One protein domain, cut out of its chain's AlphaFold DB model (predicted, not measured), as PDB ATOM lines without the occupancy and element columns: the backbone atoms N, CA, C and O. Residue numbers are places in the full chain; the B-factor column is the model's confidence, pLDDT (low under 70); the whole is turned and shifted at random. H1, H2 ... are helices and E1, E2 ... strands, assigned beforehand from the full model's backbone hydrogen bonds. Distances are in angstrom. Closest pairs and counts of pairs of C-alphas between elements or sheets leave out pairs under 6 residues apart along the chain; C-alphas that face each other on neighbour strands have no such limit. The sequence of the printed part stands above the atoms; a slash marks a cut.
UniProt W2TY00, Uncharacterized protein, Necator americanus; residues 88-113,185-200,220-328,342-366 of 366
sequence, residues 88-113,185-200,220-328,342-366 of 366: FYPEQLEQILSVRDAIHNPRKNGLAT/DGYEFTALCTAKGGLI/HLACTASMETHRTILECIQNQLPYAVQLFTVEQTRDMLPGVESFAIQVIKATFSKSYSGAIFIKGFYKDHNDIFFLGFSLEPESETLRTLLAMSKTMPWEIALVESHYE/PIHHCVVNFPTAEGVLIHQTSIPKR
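AT A GLANCE: This is residues 88 to 113, 185 to 200, 220 to 328 and 342 to 366 of the 366 residues of an uncharacterized protein of Necator americanus (UniProt W2TY00). A strongly twisted sheet of six strands runs through the middle with helices on both faces, three layers in all: the sheet curls round H5, with H4 on that same face, and H3, H6 and H7 are on the other. H1 and H2 graze the sheet at its E5 edge, and residues 350 to 366, with no named element, lie near the E6 edge. The printed part has 176 residues with seven named helices and six named strands, in the order H1 H2 E1 E2 H3 E3 H4 H5 E4 E5 H6 H7 E6, a mixed class. The sheet runs E5 E4 E1 E2 E3 E6, all antiparallel; the whole is compact, with a radius of gyration of the C-alphas of 16.1 A and spans of 44 by 34 by 31 A.

HOW THE PARTS SIT: H1, residues 90 to 97, and H2, residues 99 to 108, touch only at the corner, about perpendicular at 82 degrees, closest at the C-alphas of Gln 95 and Ala 102, 5.1 A. E1, residues 187 to 194, is antiparallel to E2, residues 222 to 226 (N 190 to O 224, 2.8 A). H3, residues 233 to 238, has a height over the sheet of 5.5 A and lies over none of its strands. E3, residues 243 to 248, is antiparallel to E2, with N 225 and O 246 2.9 A apart. H4, residues 250 to 256, and H5, residues 260 to 271, touch only at the corner, closest at the C-alphas of Arg 254 and Glu 261, 7.3 A. H5 touches H2 with residues 267 to 271 alone, closest at the C-alphas of Pro 106 and Ala 270, 5.4 A. E4, residues 279 to 288, bends by 53 degrees at residue 285; it is antiparallel to E1, N 191 to O 282 being 2.8 A, and forms a hairpin with E5, residues 291 to 298, N 283 to O 296 being 2.9 A. H6, residues 304 to 311, lies over E3 at a height over the sheet of 8.3 A. H7, residues 318 to 326, only just touches H6, at the corner, with 3 pairs of C-alphas within 8 A, the closest being Leu 310 and Trp 318, 5.9 A. E6, residues 345 to 349, is antiparallel to E3, N 245 to O 347 being 2.9 A. Every O i to N i+4 pair is within hydrogen-bond range in H1, H3, H4, H5, H6 and H7, and 4 of 6 in H2.

IN THESE COORDINATES: H1 begins at C-alpha 90 (368.769, 146.437, 254.827). From first to last C-alpha E4 is 25.9 A, E1 22.3 A, E5 21.5 A and H5 16.3 A. E6 ends at C-alpha 349 (366.730, 114.836, 272.889).

THE WHOLE: The C-alphas of Pro 90 and Arg 366, the two farthest apart, are 49.4 A apart. Residues 114 to 184, 201 to 219 and 329 to 341 are not printed, with C-alpha gaps of 16.1 A, 11.6 A and 29.6 A. Of the links printed whole, none is long. Mean pLDDT of the printed part is 72.2; 72 residues are under 70, among them 88 to 102, 311 to 328 and 342 to 366.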
ATOM      1  N   PHE A  88     362.884 144.588 258.806       56.81
ATOM      2  CA  PHE A  88     364.211 145.128 259.082       56.81
ATOM      3  C   PHE A  88     364.702 145.980 257.906       56.81
ATOM      4  O   PHE A  88     364.553 145.595 256.742       56.81
ATOM      5  N   TYR A  89     365.323 147.119 258.207       63.50
ATOM      6  CA  TYR A  89     366.058 147.874 257.195       63.50
ATOM      7  C   TYR A  89     367.224 147.024 256.655       63.50
ATOM      8  O   TYR A  89     367.761 146.201 257.403       63.50
ATOM      9  N   PRO A  90     367.652 147.195 255.390       62.03
ATOM     10  CA  PRO A  90     368.769 146.437 254.827       62.03
ATOM     11  C   PRO A  90     370.026 146.464 255.703       62.03
ATOM     12  O   PRO A  90     370.660 145.430 255.882       62.03
ATOM     13  N   GLU A  91     370.326 147.602 256.328       67.12
ATOM     14  CA  GLU A  91     371.468 147.762 257.229       67.12
ATOM     15  C   GLU A  91     371.293 146.948 258.523       67.12
ATOM     16  O   GLU A  91     372.255 146.405 259.057       67.12
ATOM     17  N   GLN A  92     370.058 146.817 259.019       67.56
ATOM     18  CA  GLN A  92     369.740 145.979 260.182       67.56
ATOM     19  C   GLN A  92     369.827 144.489 259.834       67.56
ATOM     20  O   GLN A  92     370.323 143.699 260.632       67.56
ATOM     21  N   LEU A  93     369.380 144.092 258.637       67.25
ATOM     22  CA  LEU A  93     369.550 142.720 258.153       67.25
ATOM     23  C   LEU A  93     371.022 142.382 257.964       67.25
ATOM     24  O   LEU A  93     371.440 141.297 258.347       67.25
ATOM     25  N   GLU A  94     371.816 143.298 257.418       67.75
ATOM     26  CA  GLU A  94     373.258 143.115 257.286       67.75
ATOM     27  C   GLU A  94     373.915 142.936 258.660       67.75
ATOM     28  O   GLU A  94     374.682 141.996 258.847       67.75
ATOM     29  N   GLN A  95     373.526 143.736 259.658       69.56
ATOM     30  CA  GLN A  95     373.995 143.586 261.041       69.56
ATOM     31  C   GLN A  95     373.604 142.246 261.680       69.56
ATOM     32  O   GLN A  95     374.383 141.703 262.457       69.56
ATOM     33  N   ILE A  96     372.419 141.709 261.377       69.19
ATOM     34  CA  ILE A  96     371.936 140.427 261.919       69.19
ATOM     35  C   ILE A  96     372.585 139.234 261.200       69.19
ATOM     36  O   ILE A  96     372.955 138.250 261.840       69.19
ATOM     37  N   LEU A  97     372.695 139.301 259.871       66.75
ATOM     38  CA  LEU A  97     373.110 138.186 259.015       66.75
ATOM     39  C   LEU A  97     374.632 138.091 258.859       66.75
ATOM     40  O   LEU A  97     375.164 136.999 258.652       66.75
ATOM     41  N   SER A  98     375.353 139.209 258.970       69.38
ATOM     42  CA  SER A  98     376.814 139.207 258.977       69.38
ATOM     43  C   SER A  98     377.310 138.706 260.327       69.38
ATOM     44  O   SER A  98     377.341 139.442 261.307       69.38
ATOM     45  N   VAL A  99     377.762 137.449 260.385       64.38
ATOM     46  CA  VAL A  99     378.333 136.829 261.599       64.38
ATOM     47  C   VAL A  99     379.443 137.690 262.224       64.38
ATOM     48  O   VAL A  99     379.625 137.710 263.444       64.38
ATOM     49  N   ARG A 100     380.192 138.416 261.385       63.06
ATOM     50  CA  ARG A 100     381.254 139.323 261.820       63.06
ATOM     51  C   ARG A 100     380.684 140.579 262.476       63.06
ATOM     52  O   ARG A 100     381.097 140.915 263.586       63.06
ATOM     53  N   ASP A 101     379.743 141.248 261.818       63.34
ATOM     54  CA  ASP A 101     379.206 142.530 262.290       63.34
ATOM     55  C   ASP A 101     378.226 142.353 263.450       63.34
ATOM     56  O   ASP A 101     378.207 143.180 264.365       63.34
ATOM     57  N   ALA A 102     377.511 141.224 263.464       66.50
ATOM     58  CA  ALA A 102     376.595 140.831 264.523       66.50
ATOM     59  C   ALA A 102     377.275 140.832 265.890       66.50
ATOM     60  O   ALA A 102     376.648 141.239 266.852       66.50
ATOM     61  N   ILE A 103     378.548 140.427 265.979       75.00
ATOM     62  CA  ILE A 103     379.302 140.349 267.242       75.00
ATOM     63  C   ILE A 103     380.209 141.571 267.443       75.00
ATOM     64  O   ILE A 103     380.366 142.051 268.566       75.00
ATOM     65  N   HIS A 104     380.804 142.104 266.370       72.38
ATOM     66  CA  HIS A 104     381.746 143.226 266.462       72.38
ATOM     67  C   HIS A 104     381.100 144.509 266.990       72.38
ATOM     68  O   HIS A 104     381.697 145.203 267.816       72.38
ATOM     69  N   ASN A 105     379.882 144.822 266.541       70.62
ATOM     70  CA  ASN A 105     379.184 146.040 266.955       70.62
ATOM     71  C   ASN A 105     378.773 145.995 268.440       70.62
ATOM     72  O   ASN A 105     379.147 146.912 269.173       70.62
ATOM     73  N   PRO A 106     378.127 144.920 268.937       73.50
ATOM     74  CA  PRO A 106     377.918 144.710 270.369       73.50
ATOM     75  C   PRO A 106     379.183 144.846 271.216       73.50
ATOM     76  O   PRO A 106     379.178 145.572 272.210       73.50
ATOM     77  N   ARG A 107     380.289 144.217 270.799       80.31
ATOM     78  CA  ARG A 107     381.557 144.260 271.541       80.31
ATOM     79  C   ARG A 107     382.113 145.678 271.671       80.31
ATOM     80  O   ARG A 107     382.580 146.060 272.740       80.31
ATOM     81  N   LYS A 108     382.050 146.478 270.600       78.56
ATOM     82  CA  LYS A 108     382.442 147.900 270.636       78.56
ATOM     83  C   LYS A 108     381.603 148.718 271.617       78.56
ATOM     84  O   LYS A 108     382.115 149.673 272.189       78.56
ATOM     85  N   ASN A 109     380.352 148.320 271.819       78.19
ATOM     86  CA  ASN A 109     379.416 148.959 272.737       78.19
ATOM     87  C   ASN A 109     379.494 148.393 274.169       78.19
ATOM     88  O   ASN A 109     378.603 148.646 274.974       78.19
ATOM     89  N   GLY A 110     380.555 147.645 274.498       80.81
ATOM     90  CA  GLY A 110     380.821 147.157 275.852       80.81
ATOM     91  C   GLY A 110     380.085 145.871 276.231       80.81
ATOM     92  O   GLY A 110     380.148 145.476 277.391       80.81
ATOM     93  N   LEU A 111     379.414 145.201 275.286       86.44
ATOM     94  CA  LEU A 111     378.792 143.905 275.556       86.44
ATOM     95  C   LEU A 111     379.839 142.799 275.650       86.44
ATOM     96  O   LEU A 111     380.768 142.722 274.840       86.44
ATOM     97  N   ALA A 112     379.640 141.905 276.614       88.50
ATOM     98  CA  ALA A 112     380.421 140.689 276.732       88.50
ATOM     99  C   ALA A 112     380.124 139.764 275.541       88.50
ATOM    100  O   ALA A 112     378.997 139.324 275.307       88.50
ATOM    101  N   THR A 113     381.161 139.478 274.761       89.00
ATOM    102  CA  THR A 113     381.121 138.588 273.596       89.00
ATOM    103  C   THR A 113     382.317 137.659 273.650       89.00
ATOM    104  O   THR A 113     383.400 138.093 274.050       89.00
ATOM    105  N   ASP A 185     380.558 124.934 281.195       89.31
ATOM    106  CA  ASP A 185     380.053 125.230 282.539       89.31
ATOM    107  C   ASP A 185     379.056 126.398 282.572       89.31
ATOM    108  O   ASP A 185     379.219 127.388 283.285       89.31
ATOM    109  N   GLY A 186     377.999 126.277 281.774       90.44
ATOM    110  CA  GLY A 186     376.899 127.229 281.731       90.44
ATOM    111  C   GLY A 186     375.780 126.780 280.803       90.44
ATOM    112  O   GLY A 186     375.770 125.660 280.296       90.44
ATOM    113  N   TYR A 187     374.817 127.669 280.595       90.31
ATOM    114  CA  TYR A 187     373.600 127.396 279.851       90.31
ATOM    115  C   TYR A 187     373.603 128.143 278.519       90.31
ATOM    116  O   TYR A 187     373.677 129.374 278.478       90.31
ATOM    117  N   GLU A 188     373.457 127.412 277.420       91.38
ATOM    118  CA  GLU A 188     373.132 128.018 276.132       91.38
ATOM    119  C   GLU A 188     371.680 128.471 276.160       91.38
ATOM    120  O   GLU A 188     370.793 127.661 276.434       91.38
ATOM    121  N   PHE A 189     371.418 129.739 275.853       92.25
ATOM    122  CA  PHE A 189     370.061 130.264 275.810       92.25
ATOM    123  C   PHE A 189     369.736 130.958 274.489       92.25
ATOM    124  O   PHE A 189     370.597 131.473 273.776       92.25
ATOM    125  N   THR A 190     368.447 130.983 274.170       90.69
ATOM    126  CA  THR A 190     367.869 131.749 273.070       90.69
ATOM    127  C   THR A 190     366.655 132.505 273.584       90.69
ATOM    128  O   THR A 190     365.699 131.900 274.067       90.69
ATOM    129  N   ALA A 191     366.692 133.829 273.475       89.50
ATOM    130  CA  ALA A 191     365.633 134.718 273.926       89.50
ATOM    131  C   ALA A 191     364.877 135.323 272.734       89.50
ATOM    132  O   ALA A 191     365.470 135.997 271.888       89.50
ATOM    133  N   LEU A 192     363.565 135.096 272.672       85.00
ATOM    134  CA  LEU A 192     362.672 135.700 271.685       85.00
ATOM    135  C   LEU A 192     362.356 137.147 272.082       85.00
ATOM    136  O   LEU A 192     361.767 137.385 273.132       85.00
ATOM    137  N   CYS A 193     362.711 138.100 271.222       80.69
ATOM    138  CA  CYS A 193     362.519 139.531 271.452       80.69
ATOM    139  C   CYS A 193     361.726 140.168 270.306       80.69
ATOM    140  O   CYS A 193     362.094 140.024 269.140       80.69
ATOM    141  N   THR A 194     360.684 140.939 270.613       73.25
ATOM    142  CA  THR A 194     359.888 141.656 269.603       73.25
ATOM    143  C   THR A 194     360.116 143.162 269.674       73.25
ATOM    144  O   THR A 194     360.341 143.723 270.744       73.25
ATOM    145  N   ALA A 195     359.990 143.837 268.531       62.47
ATOM    146  CA  ALA A 195     360.133 145.290 268.427       62.47
ATOM    147  C   ALA A 195     359.161 146.099 269.310       62.47
ATOM    148  O   ALA A 195     359.442 147.242 269.663       62.47
ATOM    149  N   LYS A 196     358.002 145.518 269.643       58.97
ATOM    150  CA  LYS A 196     356.941 146.157 270.436       58.97
ATOM    151  C   LYS A 196     357.101 145.959 271.938       58.97
ATOM    152  O   LYS A 196     356.635 146.787 272.711       58.97
ATOM    153  N   GLY A 197     357.755 144.874 272.338       51.00
ATOM    154  CA  GLY A 197     358.072 144.544 273.722       51.00
ATOM    155  C   GLY A 197     359.477 144.997 274.082       51.00
ATOM    156  O   GLY A 197     360.263 144.201 274.590       51.00
ATOM    157  N   GLY A 198     359.803 146.266 273.796       44.06
ATOM    158  CA  GLY A 198     360.987 146.886 274.380       44.06
ATOM    159  C   GLY A 198     360.994 146.692 275.898       44.06
ATOM    160  O   GLY A 198     359.972 146.393 276.515       44.06
ATOM    161  N   LEU A 199     362.154 146.861 276.519       34.41
ATOM    162  CA  LEU A 199     362.297 146.518 277.921       34.41
ATOM    163  C   LEU A 199     362.039 147.715 278.830       34.41
ATOM    164  O   LEU A 199     362.762 148.712 278.783       34.41
ATOM    165  N   ILE A 200     360.991 147.606 279.646       32.59
ATOM    166  CA  ILE A 200     360.620 148.590 280.663       32.59
ATOM    167  C   ILE A 200     360.954 147.990 282.028       32.59
ATOM    168  O   ILE A 200     360.198 147.219 282.611       32.59
ATOM    169  N   HIS A 220     357.044 140.027 276.525       54.06
ATOM    170  CA  HIS A 220     356.962 138.671 275.970       54.06
ATOM    171  C   HIS A 220     358.348 138.071 275.695       54.06
ATOM    172  O   HIS A 220     358.619 137.620 274.582       54.06
ATOM    173  N   LEU A 221     359.237 138.077 276.692       54.00
ATOM    174  CA  LEU A 221     360.491 137.338 276.584       54.00
ATOM    175  C   LEU A 221     360.209 135.852 276.836       54.00
ATOM    176  O   LEU A 221     360.061 135.419 277.978       54.00
ATOM    177  N   ALA A 222     360.123 135.068 275.766       70.00
ATOM    178  CA  ALA A 222     360.210 133.615 275.863       70.00
ATOM    179  C   ALA A 222     361.690 133.227 275.760       70.00
ATOM    180  O   ALA A 222     362.333 133.510 274.747       70.00
ATOM    181  N   CYS A 223     362.238 132.616 276.811       84.06
ATOM    182  CA  CYS A 223     363.627 132.166 276.835       84.06
ATOM    183  C   CYS A 223     363.664 130.641 276.781       84.06
ATOM    184  O   CYS A 223     363.025 129.979 277.592       84.06
ATOM    185  N   THR A 224     364.406 130.065 275.844       86.56
ATOM    186  CA  THR A 224     364.769 128.646 275.900       86.56
ATOM    187  C   THR A 224     366.204 128.522 276.367       86.56
ATOM    188  O   THR A 224     367.047 129.228 275.824       86.56
ATOM    189  N   ALA A 225     366.503 127.613 277.291       88.50
ATOM    190  CA  ALA A 225     367.882 127.329 277.684       88.50
ATOM    191  C   ALA A 225     368.168 125.826 277.756       88.50
ATOM    192  O   ALA A 225     367.261 125.031 278.037       88.50
ATOM    193  N   SER A 226     369.420 125.435 277.496       88.88
ATOM    194  CA  SER A 226     369.910 124.088 277.802       88.88
ATOM    195  C   SER A 226     369.720 123.813 279.289       88.88
ATOM    196  O   SER A 226     369.794 124.732 280.088       88.88
ATOM    197  N   MET A 227     369.456 122.565 279.668       84.81
ATOM    198  CA  MET A 227     369.469 122.116 281.070       84.81
ATOM    199  C   MET A 227     370.741 121.353 281.426       84.81
ATOM    200  O   MET A 227     370.967 121.023 282.584       84.81
ATOM    201  N   GLU A 228     371.575 121.087 280.423       81.06
ATOM    202  CA  GLU A 228     372.937 120.622 280.619       81.06
ATOM    203  C   GLU A 228     373.841 121.836 280.853       81.06
ATOM    204  O   GLU A 228     373.821 122.775 280.054       81.06
ATOM    205  N   THR A 229     374.598 121.799 281.951       80.19
ATOM    206  CA  THR A 229     375.549 122.848 282.349       80.19
ATOM    207  C   THR A 229     376.974 122.510 281.960       80.19
ATOM    208  O   THR A 229     377.743 123.394 281.610       80.19
ATOM    209  N   HIS A 230     377.350 121.233 282.021       82.88
ATOM    210  CA  HIS A 230     378.745 120.821 281.867       82.88
ATOM    211  C   HIS A 230     379.164 120.649 280.410       82.88
ATOM    212  O   HIS A 230     380.344 120.473 280.118       82.88
ATOM    213  N   ARG A 231     378.194 120.625 279.492       83.81
ATOM    214  CA  ARG A 231     378.411 120.377 278.068       83.81
ATOM    215  C   ARG A 231     377.503 121.272 277.249       83.81
ATOM    216  O   ARG A 231     376.325 121.440 277.556       83.81
ATOM    217  N   THR A 232     378.057 121.773 276.156       85.31
ATOM    218  CA  THR A 232     377.288 122.491 275.135       85.31
ATOM    219  C   THR A 232     376.317 121.545 274.423       85.31
ATOM    220  O   THR A 232     376.576 120.343 274.306       85.31
ATOM    221  N   ILE A 233     375.215 122.071 273.880       83.19
ATOM    222  CA  ILE A 233     374.294 121.286 273.038       83.19
ATOM    223  C   ILE A 233     375.065 120.710 271.844       83.19
ATOM    224  O   ILE A 233     374.876 119.548 271.479       83.19
ATOM    225  N   LEU A 234     375.983 121.497 271.274       83.44
ATOM    226  CA  LEU A 234     376.859 121.060 270.188       83.44
ATOM    227  C   LEU A 234     377.720 119.853 270.589       83.44
ATOM    228  O   LEU A 234     377.816 118.892 269.826       83.44
ATOM    229  N   GLU A 235     378.322 119.878 271.779       85.31
ATOM    230  CA  GLU A 235     379.116 118.764 272.300       85.31
ATOM    231  C   GLU A 235     378.260 117.519 272.540       85.31
ATOM    232  O   GLU A 235     378.680 116.409 272.199       85.31
ATOM    233  N   CYS A 236     377.047 117.685 273.071       84.25
ATOM    234  CA  CYS A 236     376.117 116.578 273.250       84.25
ATOM    235  C   CYS A 236     375.740 115.939 271.907       84.25
ATOM    236  O   CYS A 236     375.795 114.718 271.772       84.25
ATOM    237  N   ILE A 237     375.447 116.747 270.886       80.81
ATOM    238  CA  ILE A 237     375.137 116.257 269.536       80.81
ATOM    239  C   ILE A 237     376.338 115.517 268.929       80.81
ATOM    240  O   ILE A 237     376.175 114.406 268.425       80.81
ATOM    241  N   GLN A 238     377.542 116.097 268.992       81.12
ATOM    242  CA  GLN A 238     378.754 115.492 268.421       81.12
ATOM    243  C   GLN A 238     379.094 114.141 269.055       81.12
ATOM    244  O   GLN A 238     379.554 113.235 268.361       81.12
ATOM    245  N   ASN A 239     378.839 113.998 270.355       84.00
ATOM    246  CA  ASN A 239     379.143 112.790 271.115       84.00
ATOM    247  C   ASN A 239     377.953 111.827 271.254       84.00
ATOM    248  O   ASN A 239     378.067 110.843 271.979       84.00
ATOM    249  N   GLN A 240     376.823 112.093 270.584       81.44
ATOM    250  CA  GLN A 240     375.596 111.286 270.687       81.44
ATOM    251  C   GLN A 240     375.077 111.145 272.131       81.44
ATOM    252  O   GLN A 240     374.555 110.109 272.538       81.44
ATOM    253  N   LEU A 241     375.227 112.206 272.922       82.75
ATOM    254  CA  LEU A 241     374.794 112.265 274.311       82.75
ATOM    255  C   LEU A 241     373.418 112.928 274.425       82.75
ATOM    256  O   LEU A 241     373.134 113.884 273.698       82.75
ATOM    257  N   PRO A 242     372.563 112.462 275.349       79.50
ATOM    258  CA  PRO A 242     371.282 113.102 275.582       79.50
ATOM    259  C   PRO A 242     371.467 114.526 276.109       79.50
ATOM    260  O   PRO A 242     372.369 114.790 276.903       79.50
ATOM    261  N   TYR A 243     370.587 115.431 275.692       80.81
ATOM    262  CA  TYR A 243     370.548 116.809 276.177       80.81
ATOM    263  C   TYR A 243     369.108 117.280 276.318       80.81
ATOM    264  O   TYR A 243     368.213 116.792 275.628       80.81
ATOM    265  N   ALA A 244     368.881 118.240 277.207       80.50
ATOM    266  CA  ALA A 244     367.558 118.791 277.448       80.50
ATOM    267  C   ALA A 244     367.537 120.301 277.217       80.50
ATOM    268  O   ALA A 244     368.506 120.993 277.526       80.50
ATOM    269  N   VAL A 245     366.427 120.796 276.675       83.50
ATOM    270  CA  VAL A 245     366.161 122.222 276.471       83.50
ATOM    271  C   VAL A 245     364.810 122.548 277.082       83.50
ATOM    272  O   VAL A 245     363.814 121.885 276.789       83.50
ATOM    273  N   GLN A 246     364.771 123.577 277.917       84.00
ATOM    274  CA  GLN A 246     363.564 124.024 278.594       84.00
ATOM    275  C   GLN A 246     363.150 125.405 278.105       84.00
ATOM    276  O   GLN A 246     363.986 126.283 277.914       84.00
ATOM    277  N   LEU A 247     361.845 125.592 277.924       83.38
ATOM    278  CA  LEU A 247     361.213 126.885 277.723       83.38
ATOM    279  C   LEU A 247     360.831 127.475 279.081       83.38
ATOM    280  O   LEU A 247     360.119 126.854 279.875       83.38
ATOM    281  N   PHE A 248     361.295 128.694 279.310       79.31
ATOM    282  CA  PHE A 248     361.063 129.489 280.497       79.31
ATOM    283  C   PHE A 248     360.039 130.580 280.211       79.31
ATOM    284  O   PHE A 248     360.110 131.294 279.206       79.31
ATOM    285  N   THR A 249     359.096 130.724 281.139       75.94
ATOM    286  CA  THR A 249     358.299 131.948 281.277       75.94
ATOM    287  C   THR A 249     359.192 133.119 281.697       75.94
ATOM    288  O   THR A 249     360.347 132.934 282.089       75.94
ATOM    289  N   VAL A 250     358.656 134.334 281.643       74.31
ATOM    290  CA  VAL A 250     359.375 135.550 282.050       74.31
ATOM    291  C   VAL A 250     359.769 135.468 283.522       74.31
ATOM    292  O   VAL A 250     360.920 135.724 283.869       74.31
ATOM    293  N   GLU A 251     358.842 135.048 284.384       76.50
ATOM    294  CA  GLU A 251     359.083 134.882 285.815       76.50
ATOM    295  C   GLU A 251     360.162 133.828 286.066       76.50
ATOM    296  O   GLU A 251     361.145 134.103 286.747       76.50
ATOM    297  N   GLN A 252     360.055 132.658 285.427       80.81
ATOM    298  CA  GLN A 252     361.075 131.622 285.590       80.81
ATOM    299  C   GLN A 252     362.433 132.046 285.014       80.81
ATOM    300  O   GLN A 252     363.457 131.611 285.524       80.81
ATOM    301  N   THR A 253     362.470 132.882 283.975       84.00
ATOM    302  CA  THR A 253     363.731 133.415 283.435       84.00
ATOM    303  C   THR A 253     364.391 134.345 284.449       84.00
ATOM    304  O   THR A 253     365.596 134.257 284.647       84.00
ATOM    305  N   ARG A 254     363.621 135.196 285.140       84.06
ATOM    306  CA  ARG A 254     364.145 136.070 286.204       84.06
ATOM    307  C   ARG A 254     364.677 135.277 287.393       84.06
ATOM    308  O   ARG A 254     365.709 135.654 287.940       84.06
ATOM    309  N   ASP A 255     363.995 134.194 287.747       85.12
ATOM    310  CA  ASP A 255     364.371 133.355 288.885       85.12
ATOM    311  C   ASP A 255     365.570 132.443 288.568       85.12
ATOM    312  O   ASP A 255     366.470 132.298 289.392       85.12
ATOM    313  N   MET A 256     365.591 131.823 287.381       86.62
ATOM    314  CA  MET A 256     366.578 130.795 287.014       86.62
ATOM    315  C   MET A 256     367.783 131.341 286.244       86.62
ATOM    316  O   MET A 256     368.860 130.760 286.318       86.62
ATOM    317  N   LEU A 257     367.606 132.426 285.486       89.81
ATOM    318  CA  LEU A 257     368.632 133.051 284.644       89.81
ATOM    319  C   LEU A 257     368.667 134.578 284.882       89.81
ATOM    320  O   LEU A 257     368.452 135.371 283.951       89.81
ATOM    321  N   PRO A 258     368.893 135.027 286.133       90.38
ATOM    322  CA  PRO A 258     368.854 136.442 286.483       90.38
ATOM    323  C   PRO A 258     369.843 137.255 285.644       90.38
ATOM    324  O   PRO A 258     371.000 136.879 285.486       90.38
ATOM    325  N   GLY A 259     369.383 138.389 285.112       88.56
ATOM    326  CA  GLY A 259     370.176 139.279 284.257       88.56
ATOM    327  C   GLY A 259     369.990 139.060 282.751       88.56
ATOM    328  O   GLY A 259     370.238 139.995 281.991       88.56
ATOM    329  N   VAL A 260     369.465 137.908 282.303       88.94
ATOM    330  CA  VAL A 260     369.237 137.634 280.865       88.94
ATOM    331  C   VAL A 260     368.271 138.637 280.229       88.94
ATOM    332  O   VAL A 260     368.513 139.084 279.108       88.94
ATOM    333  N   GLU A 261     367.220 139.046 280.946       84.62
ATOM    334  CA  GLU A 261     366.299 140.090 280.475       84.62
ATOM    335  C   GLU A 261     367.074 141.381 280.176       84.62
ATOM    336  O   GLU A 261     367.090 141.853 279.042       84.62
ATOM    337  N   SER A 262     367.783 141.913 281.180       84.00
ATOM    338  CA  SER A 262     368.553 143.155 281.075       84.00
ATOM    339  C   SER A 262     369.627 143.084 279.993       84.00
ATOM    340  O   SER A 262     369.822 144.046 279.246       84.00
ATOM    341  N   PHE A 263     370.277 141.934 279.871       87.44
ATOM    342  CA  PHE A 263     371.266 141.656 278.845       87.44
ATOM    343  C   PHE A 263     370.675 141.728 277.428       87.44
ATOM    344  O   PHE A 263     371.227 142.415 276.566       87.44
ATOM    345  N   ALA A 264     369.517 141.105 277.193       86.12
ATOM    346  CA  ALA A 264     368.829 141.147 275.904       86.12
ATOM    347  C   ALA A 264     368.489 142.586 275.468       86.12
ATOM    348  O   ALA A 264     368.646 142.930 274.294       86.12
ATOM    349  N   ILE A 265     368.125 143.476 276.405       81.19
ATOM    350  CA  ILE A 265     367.940 144.916 276.109       81.19
ATOM    351  C   ILE A 265     369.209 145.532 275.577       81.19
ATOM    352  O   ILE A 265     369.173 146.306 274.624       81.19
ATOM    353  N   GLN A 266     370.311 145.290 276.286       83.94
ATOM    354  CA  GLN A 266     371.563 145.962 276.008       83.94
ATOM    355  C   GLN A 266     372.049 145.529 274.634       83.94
ATOM    356  O   GLN A 266     372.440 146.383 273.846       83.94
ATOM    357  N   VAL A 267     371.897 144.242 274.306       84.81
ATOM    358  CA  VAL A 267     372.104 143.700 272.959       84.81
ATOM    359  C   VAL A 267     371.251 144.437 271.925       84.81
ATOM    360  O   VAL A 267     371.800 144.973 270.966       84.81
ATOM    361  N   ILE A 268     369.936 144.556 272.130       80.50
ATOM    362  CA  ILE A 268     369.044 145.267 271.196       80.50
ATOM    363  C   ILE A 268     369.480 146.723 271.003       80.50
ATOM    364  O   ILE A 268     369.594 147.178 269.868       80.50
ATOM    365  N   LYS A 269     369.751 147.452 272.090       79.00
ATOM    366  CA  LYS A 269     370.159 148.866 272.046       79.00
ATOM    367  C   LYS A 269     371.530 149.058 271.398       79.00
ATOM    368  O   LYS A 269     371.747 150.059 270.723       79.00
ATOM    369  N   ALA A 270     372.450 148.119 271.605       80.38
ATOM    370  CA  ALA A 270     373.780 148.160 271.015       80.38
ATOM    371  C   ALA A 270     373.767 147.815 269.522       80.38
ATOM    372  O   ALA A 270     374.604 148.325 268.778       80.38
ATOM    373  N   THR A 271     372.855 146.949 269.084       76.44
ATOM    374  CA  THR A 271     372.759 146.536 267.681       76.44
ATOM    375  C   THR A 271     371.910 147.507 266.869       76.44
ATOM    376  O   THR A 271     372.328 147.936 265.797       76.44
ATOM    377  N   PHE A 272     370.743 147.904 267.374       74.75
ATOM    378  CA  PHE A 272     369.784 148.712 266.631       74.75
ATOM    379  C   PHE A 272     369.776 150.159 267.132       74.75
ATOM    380  O   PHE A 272     369.192 150.484 268.163       74.75
ATOM    381  N   SER A 273     370.372 151.061 266.349       65.81
ATOM    382  CA  SER A 273     370.355 152.511 266.610       65.81
ATOM    383  C   SER A 273     368.989 153.172 266.366       65.81
ATOM    384  O   SER A 273     368.768 154.315 266.757       65.81
ATOM    385  N   LYS A 274     368.071 152.457 265.706       63.88
ATOM    386  CA  LYS A 274     366.676 152.840 265.447       63.88
ATOM    387  C   LYS A 274     365.772 151.671 265.824       63.88
ATOM    388  O   LYS A 274     366.226 150.530 265.814       63.88
ATOM    389  N   SER A 275     364.490 151.933 266.073       63.09
ATOM    390  CA  SER A 275     363.490 150.871 266.235       63.09
ATOM    391  C   SER A 275     363.570 149.875 265.069       63.09
ATOM    392  O   SER A 275     363.576 150.283 263.905       63.09
ATOM    393  N   TYR A 276     363.647 148.581 265.372       67.06
ATOM    394  CA  TYR A 276     363.462 147.522 264.380       67.06
ATOM    395  C   TYR A 276     361.976 147.150 264.297       67.06
ATOM    396  O   TYR A 276     361.172 147.634 265.089       67.06
ATOM    397  N   SER A 277     361.592 146.332 263.324       63.06
ATOM    398  CA  SER A 277     360.257 145.727 263.259       63.06
ATOM    399  C   SER A 277     360.407 144.214 263.162       63.06
ATOM    400  O   SER A 277     361.403 143.734 262.622       63.06
ATOM    401  N   GLY A 278     359.447 143.467 263.702       69.62
ATOM    402  CA  GLY A 278     359.514 142.008 263.728       69.62
ATOM    403  C   GLY A 278     359.990 141.423 265.060       69.62
ATOM    404  O   GLY A 278     360.059 142.109 266.091       69.62
ATOM    405  N   ALA A 279     360.330 140.136 265.015       74.56
ATOM    406  CA  ALA A 279     360.914 139.392 266.119       74.56
ATOM    407  C   ALA A 279     362.337 138.934 265.772       74.56
ATOM    408  O   ALA A 279     362.646 138.640 264.619       74.56
ATOM    409  N   ILE A 280     363.194 138.885 266.786       79.38
ATOM    410  CA  ILE A 280     364.554 138.356 266.711       79.38
ATOM    411  C   ILE A 280     364.763 137.341 267.822       79.38
ATOM    412  O   ILE A 280     364.167 137.432 268.896       79.38
ATOM    413  N   PHE A 281     365.671 136.413 267.578       84.00
ATOM    414  CA  PHE A 281     366.153 135.459 268.557       84.00
ATOM    415  C   PHE A 281     367.573 135.857 268.942       84.00
ATOM    416  O   PHE A 281     368.473 135.872 268.101       84.00
ATOM    417  N   ILE A 282     367.764 136.227 270.203       88.12
ATOM    418  CA  ILE A 282     369.069 136.572 270.764       88.12
ATOM    419  C   ILE A 282     369.666 135.310 271.355       88.12
ATOM    420  O   ILE A 282     369.095 134.733 272.279       88.12
ATOM    421  N   LYS A 283     370.817 134.897 270.837       89.69
ATOM    422  CA  LYS A 283     371.557 133.742 271.335       89.69
ATOM    423  C   LYS A 283     372.603 134.207 272.322       89.69
ATOM    424  O   LYS A 283     373.354 135.151 272.045       89.69
ATOM    425  N   GLY A 284     372.695 133.510 273.438       91.19
ATOM    426  CA  GLY A 284     373.696 133.797 274.440       91.19
ATOM    427  C   GLY A 284     374.127 132.565 275.212       91.19
ATOM    428  O   GLY A 284     373.590 131.471 275.036       91.19
ATOM    429  N   PHE A 285     375.113 132.771 276.071       92.69
ATOM    430  CA  PHE A 285     375.577 131.781 277.027       92.69
ATOM    431  C   PHE A 285     375.589 132.395 278.418       92.69
ATOM    432  O   PHE A 285     376.122 133.488 278.603       92.69
ATOM    433  N   TYR A 286     374.990 131.704 279.375       94.44
ATOM    434  CA  TYR A 286     374.829 132.154 280.748       94.44
ATOM    435  C   TYR A 286     375.667 131.273 281.676       94.44
ATOM    436  O   TYR A 286     375.349 130.096 281.838       94.44
ATOM    437  N   LYS A 287     376.717 131.820 282.291       93.06
ATOM    438  CA  LYS A 287     377.455 131.134 283.369       93.06
ATOM    439  C   LYS A 287     376.912 131.524 284.736       93.06
ATOM    440  O   LYS A 287     376.646 130.668 285.573       93.06
ATOM    441  N   ASP A 288     376.723 132.824 284.928       90.19
ATOM    442  CA  ASP A 288     376.171 133.425 286.137       90.19
ATOM    443  C   ASP A 288     375.592 134.813 285.802       90.19
ATOM    444  O   ASP A 288     375.774 135.330 284.698       90.19
ATOM    445  N   HIS A 289     374.920 135.456 286.755       84.75
ATOM    446  CA  HIS A 289     374.275 136.763 286.594       84.75
ATOM    447  C   HIS A 289     375.217 137.895 286.151       84.75
ATOM    448  O   HIS A 289     374.759 138.865 285.548       84.75
ATOM    449  N   ASN A 290     376.520 137.770 286.419       85.94
ATOM    450  CA  ASN A 290     377.545 138.721 285.976       85.94
ATOM    451  C   ASN A 290     378.307 138.264 284.726       85.94
ATOM    452  O   ASN A 290     379.138 139.016 284.220       85.94
ATOM    453  N   ASP A 291     378.054 137.046 284.245       92.44
ATOM    454  CA  ASP A 291     378.846 136.398 283.205       92.44
ATOM    455  C   ASP A 291     377.932 135.815 282.118       92.44
ATOM    456  O   ASP A 291     377.653 134.613 282.045       92.44
ATOM    457  N   ILE A 292     377.400 136.736 281.305       94.06
ATOM    458  CA  ILE A 292     376.467 136.470 280.208       94.06
ATOM    459  C   ILE A 292     377.109 136.923 278.897       94.06
ATOM    460  O   ILE A 292     377.434 138.098 278.728       94.06
ATOM    461  N   PHE A 293     377.264 136.003 277.947       92.50
ATOM    462  CA  PHE A 293     377.922 136.257 276.667       92.50
ATOM    463  C   PHE A 293     376.934 136.284 275.512       92.50
ATOM    464  O   PHE A 293     376.064 135.424 275.397       92.50
ATOM    465  N   PHE A 294     377.116 137.233 274.597       91.81
ATOM    466  CA  PHE A 294     376.329 137.326 273.373       91.81
ATOM    467  C   PHE A 294     376.977 136.473 272.276       91.81
ATOM    468  O   PHE A 294     378.166 136.632 271.976       91.81
ATOM    469  N   LEU A 295     376.193 135.578 271.666       86.44
ATOM    470  CA  LEU A 295     376.658 134.638 270.637       86.44
ATOM    471  C   LEU A 295     376.186 134.998 269.224       86.44
ATOM    472  O   LEU A 295     376.824 134.603 268.243       86.44
ATOM    473  N   GLY A 296     375.085 135.740 269.098       86.00
ATOM    474  CA  GLY A 296     374.560 136.164 267.806       86.00
ATOM    475  C   GLY A 296     373.046 136.335 267.785       86.00
ATOM    476  O   GLY A 296     372.360 136.195 268.796       86.00
ATOM    477  N   PHE A 297     372.535 136.603 266.588       82.50
ATOM    478  CA  PHE A 297     371.108 136.678 266.307       82.50
ATOM    479  C   PHE A 297     370.664 135.524 265.404       82.50
ATOM    480  O   PHE A 297     371.456 134.967 264.638       82.50
ATOM    481  N   SER A 298     369.375 135.212 265.439       78.00
ATOM    482  CA  SER A 298     368.671 134.580 264.326       78.00
ATOM    483  C   SER A 298     367.297 135.216 264.122       78.00
ATOM    484  O   SER A 298     366.747 135.865 265.011       78.00
ATOM    485  N   LEU A 299     366.761 135.071 262.910       75.88
ATOM    486  CA  LEU A 299     365.413 135.535 262.557       75.88
ATOM    487  C   LEU A 299     364.354 134.438 262.753       75.88
ATOM    488  O   LEU A 299     363.161 134.717 262.749       75.88
ATOM    489  N   GLU A 300     364.798 133.197 262.948       74.62
ATOM    490  CA  GLU A 300     363.968 132.028 263.224       74.62
ATOM    491  C   GLU A 300     364.670 131.090 264.227       74.62
ATOM    492  O   GLU A 300     365.893 131.207 264.419       74.62
ATOM    493  N   PRO A 301     363.936 130.162 264.873       75.00
ATOM    494  CA  PRO A 301     364.536 129.112 265.692       75.00
ATOM    495  C   PRO A 301     365.465 128.218 264.860       75.00
ATOM    496  O   PRO A 301     365.115 127.805 263.758       75.00
ATOM    497  N   GLU A 302     366.638 127.882 265.397       70.69
ATOM    498  CA  GLU A 302     367.688 127.165 264.649       70.69
ATOM    499  C   GLU A 302     367.408 125.686 264.398       70.69
ATOM    500  O   GLU A 302     368.026 125.071 263.528       70.69
ATOM    501  N   SER A 303     366.526 125.088 265.195       71.88
ATOM    502  CA  SER A 303     366.232 123.664 265.134       71.88
ATOM    503  C   SER A 303     364.737 123.412 265.215       71.88
ATOM    504  O   SER A 303     363.985 124.173 265.827       71.88
ATOM    505  N   GLU A 304     364.312 122.292 264.634       72.31
ATOM    506  CA  GLU A 304     362.921 121.847 264.706       72.31
ATOM    507  C   GLU A 304     362.480 121.596 266.156       72.31
ATOM    508  O   GLU A 304     361.338 121.871 266.520       72.31
ATOM    509  N   THR A 305     363.406 121.153 267.016       72.81
ATOM    510  CA  THR A 305     363.171 121.025 268.459       72.81
ATOM    511  C   THR A 305     362.808 122.368 269.083       72.81
ATOM    512  O   THR A 305     361.793 122.453 269.771       72.81
ATOM    513  N   LEU A 306     363.605 123.415 268.839       74.88
ATOM    514  CA  LEU A 306     363.334 124.751 269.375       74.88
ATOM    515  C   LEU A 306     362.033 125.320 268.811       74.88
ATOM    516  O   LEU A 306     361.235 125.868 269.565       74.88
ATOM    517  N   ARG A 307     361.789 125.134 267.509       74.50
ATOM    518  CA  ARG A 307     360.551 125.548 266.838       74.50
ATOM    519  C   ARG A 307     359.321 124.916 267.493       74.50
ATOM    520  O   ARG A 307     358.400 125.628 267.881       74.50
ATOM    521  N   THR A 308     359.348 123.599 267.686       72.38
ATOM    522  CA  THR A 308     358.260 122.853 268.334       72.38
ATOM    523  C   THR A 308     358.072 123.298 269.781       72.38
ATOM    524  O   THR A 308     356.951 123.560 270.205       72.38
ATOM    525  N   LEU A 309     359.163 123.427 270.539       73.50
ATOM    526  CA  LEU A 309     359.121 123.825 271.945       73.50
ATOM    527  C   LEU A 309     358.531 125.231 272.124       73.50
ATOM    528  O   LEU A 309     357.671 125.434 272.976       73.50
ATOM    529  N   LEU A 310     358.944 126.190 271.296       73.56
ATOM    530  CA  LEU A 310     358.411 127.551 271.310       73.56
ATOM    531  C   LEU A 310     356.938 127.605 270.873       73.56
ATOM    532  O   LEU A 310     356.172 128.402 271.415       73.56
ATOM    533  N   ALA A 311     356.519 126.744 269.941       68.81
ATOM    534  CA  ALA A 311     355.120 126.628 269.524       68.81
ATOM    535  C   ALA A 311     354.208 126.052 270.627       68.81
ATOM    536  O   ALA A 311     353.001 126.290 270.618       68.81
ATOM    537  N   MET A 312     354.764 125.331 271.611       65.69
ATOM    538  CA  MET A 312     354.007 124.806 272.758       65.69
ATOM    539  C   MET A 312     353.633 125.874 273.797       65.69
ATOM    540  O   MET A 312     352.843 125.586 274.701       65.69
ATOM    541  N   SER A 313     354.171 127.093 273.682       65.94
ATOM    542  CA  SER A 313     353.804 128.219 274.541       65.94
ATOM    543  C   SER A 313     352.309 128.525 274.419       65.94
ATOM    544  O   SER A 313     351.835 129.006 273.391       65.94
ATOM    545  N   LYS A 314     351.547 128.267 275.489       55.06
ATOM    546  CA  LYS A 314     350.097 128.532 275.522       55.06
ATOM    547  C   LYS A 314     349.749 130.019 275.532       55.06
ATOM    548  O   LYS A 314     348.614 130.366 275.224       55.06
ATOM    549  N   THR A 315     350.680 130.873 275.953       53.69
ATOM    550  CA  THR A 315     350.442 132.313 276.101       53.69
ATOM    551  C   THR A 315     350.659 133.053 274.790       53.69
ATOM    552  O   THR A 315     349.873 133.938 274.471       53.69
ATOM    553  N   MET A 316     351.688 132.682 274.022       60.34
ATOM    554  CA  MET A 316     351.942 133.223 272.688       60.34
ATOM    555  C   MET A 316     352.942 132.327 271.934       60.34
ATOM    556  O   MET A 316     354.133 132.355 272.256       60.34
ATOM    557  N   PRO A 317     352.492 131.528 270.950       67.69
ATOM    558  CA  PRO A 317     353.374 130.838 270.011       67.69
ATOM    559  C   PRO A 317     354.282 131.833 269.280       67.69
ATOM    560  O   PRO A 317     353.856 132.944 268.948       67.69
ATOM    561  N   TRP A 318     355.530 131.450 269.009       69.62
ATOM    562  CA  TRP A 318     356.519 132.366 268.428       69.62
ATOM    563  C   TRP A 318     356.143 132.840 267.015       69.62
ATOM    564  O   TRP A 318     356.475 133.963 266.644       69.62
ATOM    565  N   GLU A 319     355.411 132.038 266.238       68.25
ATOM    566  CA  GLU A 319     354.893 132.429 264.925       68.25
ATOM    567  C   GLU A 319     353.859 133.551 265.053       68.25
ATOM    568  O   GLU A 319     353.860 134.498 264.266       68.25
ATOM    569  N   ILE A 320     352.998 133.467 266.072       65.38
ATOM    570  CA  ILE A 320     352.010 134.507 266.376       65.38
ATOM    571  C   ILE A 320     352.733 135.764 266.856       65.38
ATOM    572  O   ILE A 320     352.454 136.843 266.343       65.38
ATOM    573  N   ALA A 321     353.730 135.622 267.734       65.62
ATOM    574  CA  ALA A 321     354.581 136.727 268.176       65.62
ATOM    575  C   ALA A 321     355.256 137.453 267.001       65.62
ATOM    576  O   ALA A 321     355.281 138.684 266.950       65.62
ATOM    577  N   LEU A 322     355.789 136.691 266.038       66.69
ATOM    578  CA  LEU A 322     356.406 137.216 264.824       66.69
ATOM    579  C   LEU A 322     355.379 138.002 264.004       66.69
ATOM    580  O   LEU A 322     355.606 139.169 263.699       66.69
ATOM    581  N   VAL A 323     354.231 137.401 263.694       62.38
ATOM    582  CA  VAL A 323     353.155 138.049 262.932       62.38
ATOM    583  C   VAL A 323     352.687 139.323 263.642       62.38
ATOM    584  O   VAL A 323     352.758 140.407 263.068       62.38
ATOM    585  N   GLU A 324     352.297 139.242 264.912       63.78
ATOM    586  CA  GLU A 324     351.822 140.389 265.695       63.78
ATOM    587  C   GLU A 324     352.876 141.488 265.851       63.78
ATOM    588  O   GLU A 324     352.529 142.667 265.910       63.78
ATOM    589  N   SER A 325     354.167 141.151 265.866       63.53
ATOM    590  CA  SER A 325     355.228 142.162 265.906       63.53
ATOM    591  C   SER A 325     355.297 143.022 264.633       63.53
ATOM    592  O   SER A 325     355.779 144.154 264.701       63.53
ATOM    593  N   HIS A 326     354.750 142.546 263.506       57.31
ATOM    594  CA  HIS A 326     354.658 143.291 262.245       57.31
ATOM    595  C   HIS A 326     353.355 144.095 262.081       57.31
ATOM    596  O   HIS A 326     353.339 145.089 261.351       57.31
ATOM    597  N   TYR A 327     352.268 143.719 262.763       54.50
ATOM    598  CA  TYR A 327     350.951 144.358 262.610       54.50
ATOM    599  C   TYR A 327     350.574 145.181 263.831       54.50
ATOM    600  O   TYR A 327     350.559 144.642 264.919       54.50
ATOM    601  N   GLU A 328     350.189 146.453 263.707       48.53
ATOM    602  CA  GLU A 328     349.540 147.211 264.798       48.53
ATOM    603  C   GLU A 328     348.162 146.604 265.138       48.53
ATOM    604  O   GLU A 328     347.130 147.063 264.648       48.53
ATOM    605  N   PRO A 342     351.495 126.751 286.327       47.91
ATOM    606  CA  PRO A 342     352.883 126.740 285.864       47.91
ATOM    607  C   PRO A 342     353.217 125.412 285.167       47.91
ATOM    608  O   PRO A 342     353.607 124.428 285.799       47.91
ATOM    609  N   ILE A 343     353.040 125.372 283.849       54.62
ATOM    610  CA  ILE A 343     353.390 124.232 283.001       54.62
ATOM    611  C   ILE A 343     354.842 124.420 282.566       54.62
ATOM    612  O   ILE A 343     355.205 125.460 282.026       54.62
ATOM    613  N   HIS A 344     355.672 123.413 282.828       54.28
ATOM    614  CA  HIS A 344     357.073 123.408 282.422       54.28
ATOM    615  C   HIS A 344     357.170 122.659 281.098       54.28
ATOM    616  O   HIS A 344     356.791 121.489 281.018       54.28
ATOM    617  N   HIS A 345     357.659 123.339 280.066       61.97
ATOM    618  CA  HIS A 345     357.886 122.742 278.758       61.97
ATOM    619  C   HIS A 345     359.379 122.444 278.620       61.97
ATOM    620  O   HIS A 345     360.195 123.358 278.555       61.97
ATOM    621  N   CYS A 346     359.734 121.163 278.606       63.59
ATOM    622  CA  CYS A 346     361.098 120.688 278.421       63.59
ATOM    623  C   CYS A 346     361.097 119.628 277.319       63.59
ATOM    624  O   CYS A 346     360.155 118.844 277.216       63.59
ATOM    625  N   VAL A 347     362.132 119.616 276.485       67.31
ATOM    626  CA  VAL A 347     362.386 118.542 275.526       67.31
ATOM    627  C   VAL A 347     363.711 117.899 275.882       67.31
ATOM    628  O   VAL A 347     364.707 118.600 276.025       67.31
ATOM    629  N   VAL A 348     363.720 116.573 275.987       69.50
ATOM    630  CA  VAL A 348     364.936 115.771 276.128       69.50
ATOM    631  C   VAL A 348     365.195 115.084 274.792       69.50
ATOM    632  O   VAL A 348     364.398 114.264 274.344       69.50
ATOM    633  N   ASN A 349     366.299 115.432 274.144       65.12
ATOM    634  CA  ASN A 349     366.730 114.836 272.889       65.12
ATOM    635  C   ASN A 349     367.740 113.720 273.156       65.12
ATOM    636  O   ASN A 349     368.709 113.921 273.884       65.12
ATOM    637  N   PHE A 350     367.543 112.572 272.508       68.88
ATOM    638  CA  PHE A 350     368.485 111.454 272.470       68.88
ATOM    639  C   PHE A 350     369.041 111.356 271.042       68.88
ATOM    640  O   PHE A 350     368.309 110.941 270.144       68.88
ATOM    641  N   PRO A 351     370.296 111.761 270.783       57.69
ATOM    642  CA  PRO A 351     370.875 111.685 269.449       57.69
ATOM    643  C   PRO A 351     371.297 110.238 269.130       57.69
ATOM    644  O   PRO A 351     372.477 109.913 269.116       57.69
ATOM    645  N   THR A 352     370.339 109.335 268.899       53.28
ATOM    646  CA  THR A 352     370.609 107.985 268.373       53.28
ATOM    647  C   THR A 352     370.614 107.986 266.842       53.28
ATOM    648  O   THR A 352     369.868 108.732 266.208       53.28
ATOM    649  N   ALA A 353     371.436 107.120 266.231       41.19
ATOM    650  CA  ALA A 353     371.502 106.918 264.773       41.19
ATOM    651  C   ALA A 353     370.161 106.468 264.145       41.19
ATOM    652  O   ALA A 353     369.979 106.558 262.934       41.19
ATOM    653  N   GLU A 354     369.209 106.044 264.978       39.72
ATOM    654  CA  GLU A 354     367.804 105.840 264.639       39.72
ATOM    655  C   GLU A 354     366.985 106.888 265.403       39.72
ATOM    656  O   GLU A 354     366.933 106.870 266.633       39.72
ATOM    657  N   GLY A 355     366.428 107.863 264.683       35.69
ATOM    658  CA  GLY A 355     365.810 109.068 265.239       35.69
ATOM    659  C   GLY A 355     364.526 108.809 266.028       35.69
ATOM    660  O   GLY A 355     363.429 109.029 265.519       35.69
ATOM    661  N   VAL A 356     364.657 108.407 267.292       33.78
ATOM    662  CA  VAL A 356     363.542 108.368 268.241       33.78
ATOM    663  C   VAL A 356     363.603 109.617 269.121       33.78
ATOM    664  O   VAL A 356     364.264 109.659 270.156       33.78
ATOM    665  N   LEU A 357     362.888 110.656 268.687       38.34
ATOM    666  CA  LEU A 357     362.539 111.815 269.510       38.34
ATOM    667  C   LEU A 357     361.541 111.374 270.590       38.34
ATOM    668  O   LEU A 357     360.354 111.199 270.311       38.34
ATOM    669  N   ILE A 358     361.996 111.195 271.830       38.84
ATOM    670  CA  ILE A 358     361.093 110.989 272.969       38.84
ATOM    671  C   ILE A 358     360.677 112.367 273.497       38.84
ATOM    672  O   ILE A 358     361.336 112.965 274.343       38.84
ATOM    673  N   HIS A 359     359.561 112.886 272.986       43.69
ATOM    674  CA  HIS A 359     358.939 114.100 273.514       43.69
ATOM    675  C   HIS A 359     358.238 113.798 274.847       43.69
ATOM    676  O   HIS A 359     357.111 113.304 274.854       43.69
ATOM    677  N   GLN A 360     358.858 114.123 275.985       43.31
ATOM    678  CA  GLN A 360     358.143 114.164 277.264       43.31
ATOM    679  C   GLN A 360     357.693 115.599 277.560       43.31
ATOM    680  O   GLN A 360     358.463 116.437 278.006       43.31
ATOM    681  N   THR A 361     356.420 115.883 277.289       43.38
ATOM    682  CA  THR A 361     355.843 117.239 277.222       43.38
ATOM    683  C   THR A 361     355.357 117.811 278.556       43.38
ATOM    684  O   THR A 361     354.860 118.937 278.592       43.38
ATOM    685  N   SER A 362     355.484 117.069 279.659       41.41
ATOM    686  CA  SER A 362     355.162 117.575 280.995       41.41
ATOM    687  C   SER A 362     355.947 116.830 282.073       41.41
ATOM    688  O   SER A 362     355.938 115.599 282.131       41.41
ATOM    689  N   ILE A 363     356.629 117.586 282.931       44.16
ATOM    690  CA  ILE A 363     357.208 117.082 284.178       44.16
ATOM    691  C   ILE A 363     356.391 117.715 285.312       44.16
ATOM    692  O   ILE A 363     356.471 118.932 285.505       44.16
ATOM    693  N   PRO A 364     355.559 116.945 286.036       33.25
ATOM    694  CA  PRO A 364     354.901 117.435 287.243       33.25
ATOM    695  C   PRO A 364     355.959 117.814 288.285       33.25
ATOM    696  O   PRO A 364     356.907 117.054 288.496       33.25
ATOM    697  N   LYS A 365     355.804 118.969 288.947       36.91
ATOM    698  CA  LYS A 365     356.636 119.321 290.109       36.91
ATOM    699  C   LYS A 365     356.511 118.224 291.174       36.91
ATOM    700  O   LYS A 365     355.395 117.787 291.458       36.91
ATOM    701  N   ARG A 366     357.645 117.796 291.734       33.75
ATOM    702  CA  ARG A 366     357.681 117.069 293.009       33.75
ATOM    703  C   ARG A 366     357.631 118.048 294.165       33.75
ATOM    704  O   ARG A 366     358.250 119.127 294.022       33.75
TER     705      ARG A 366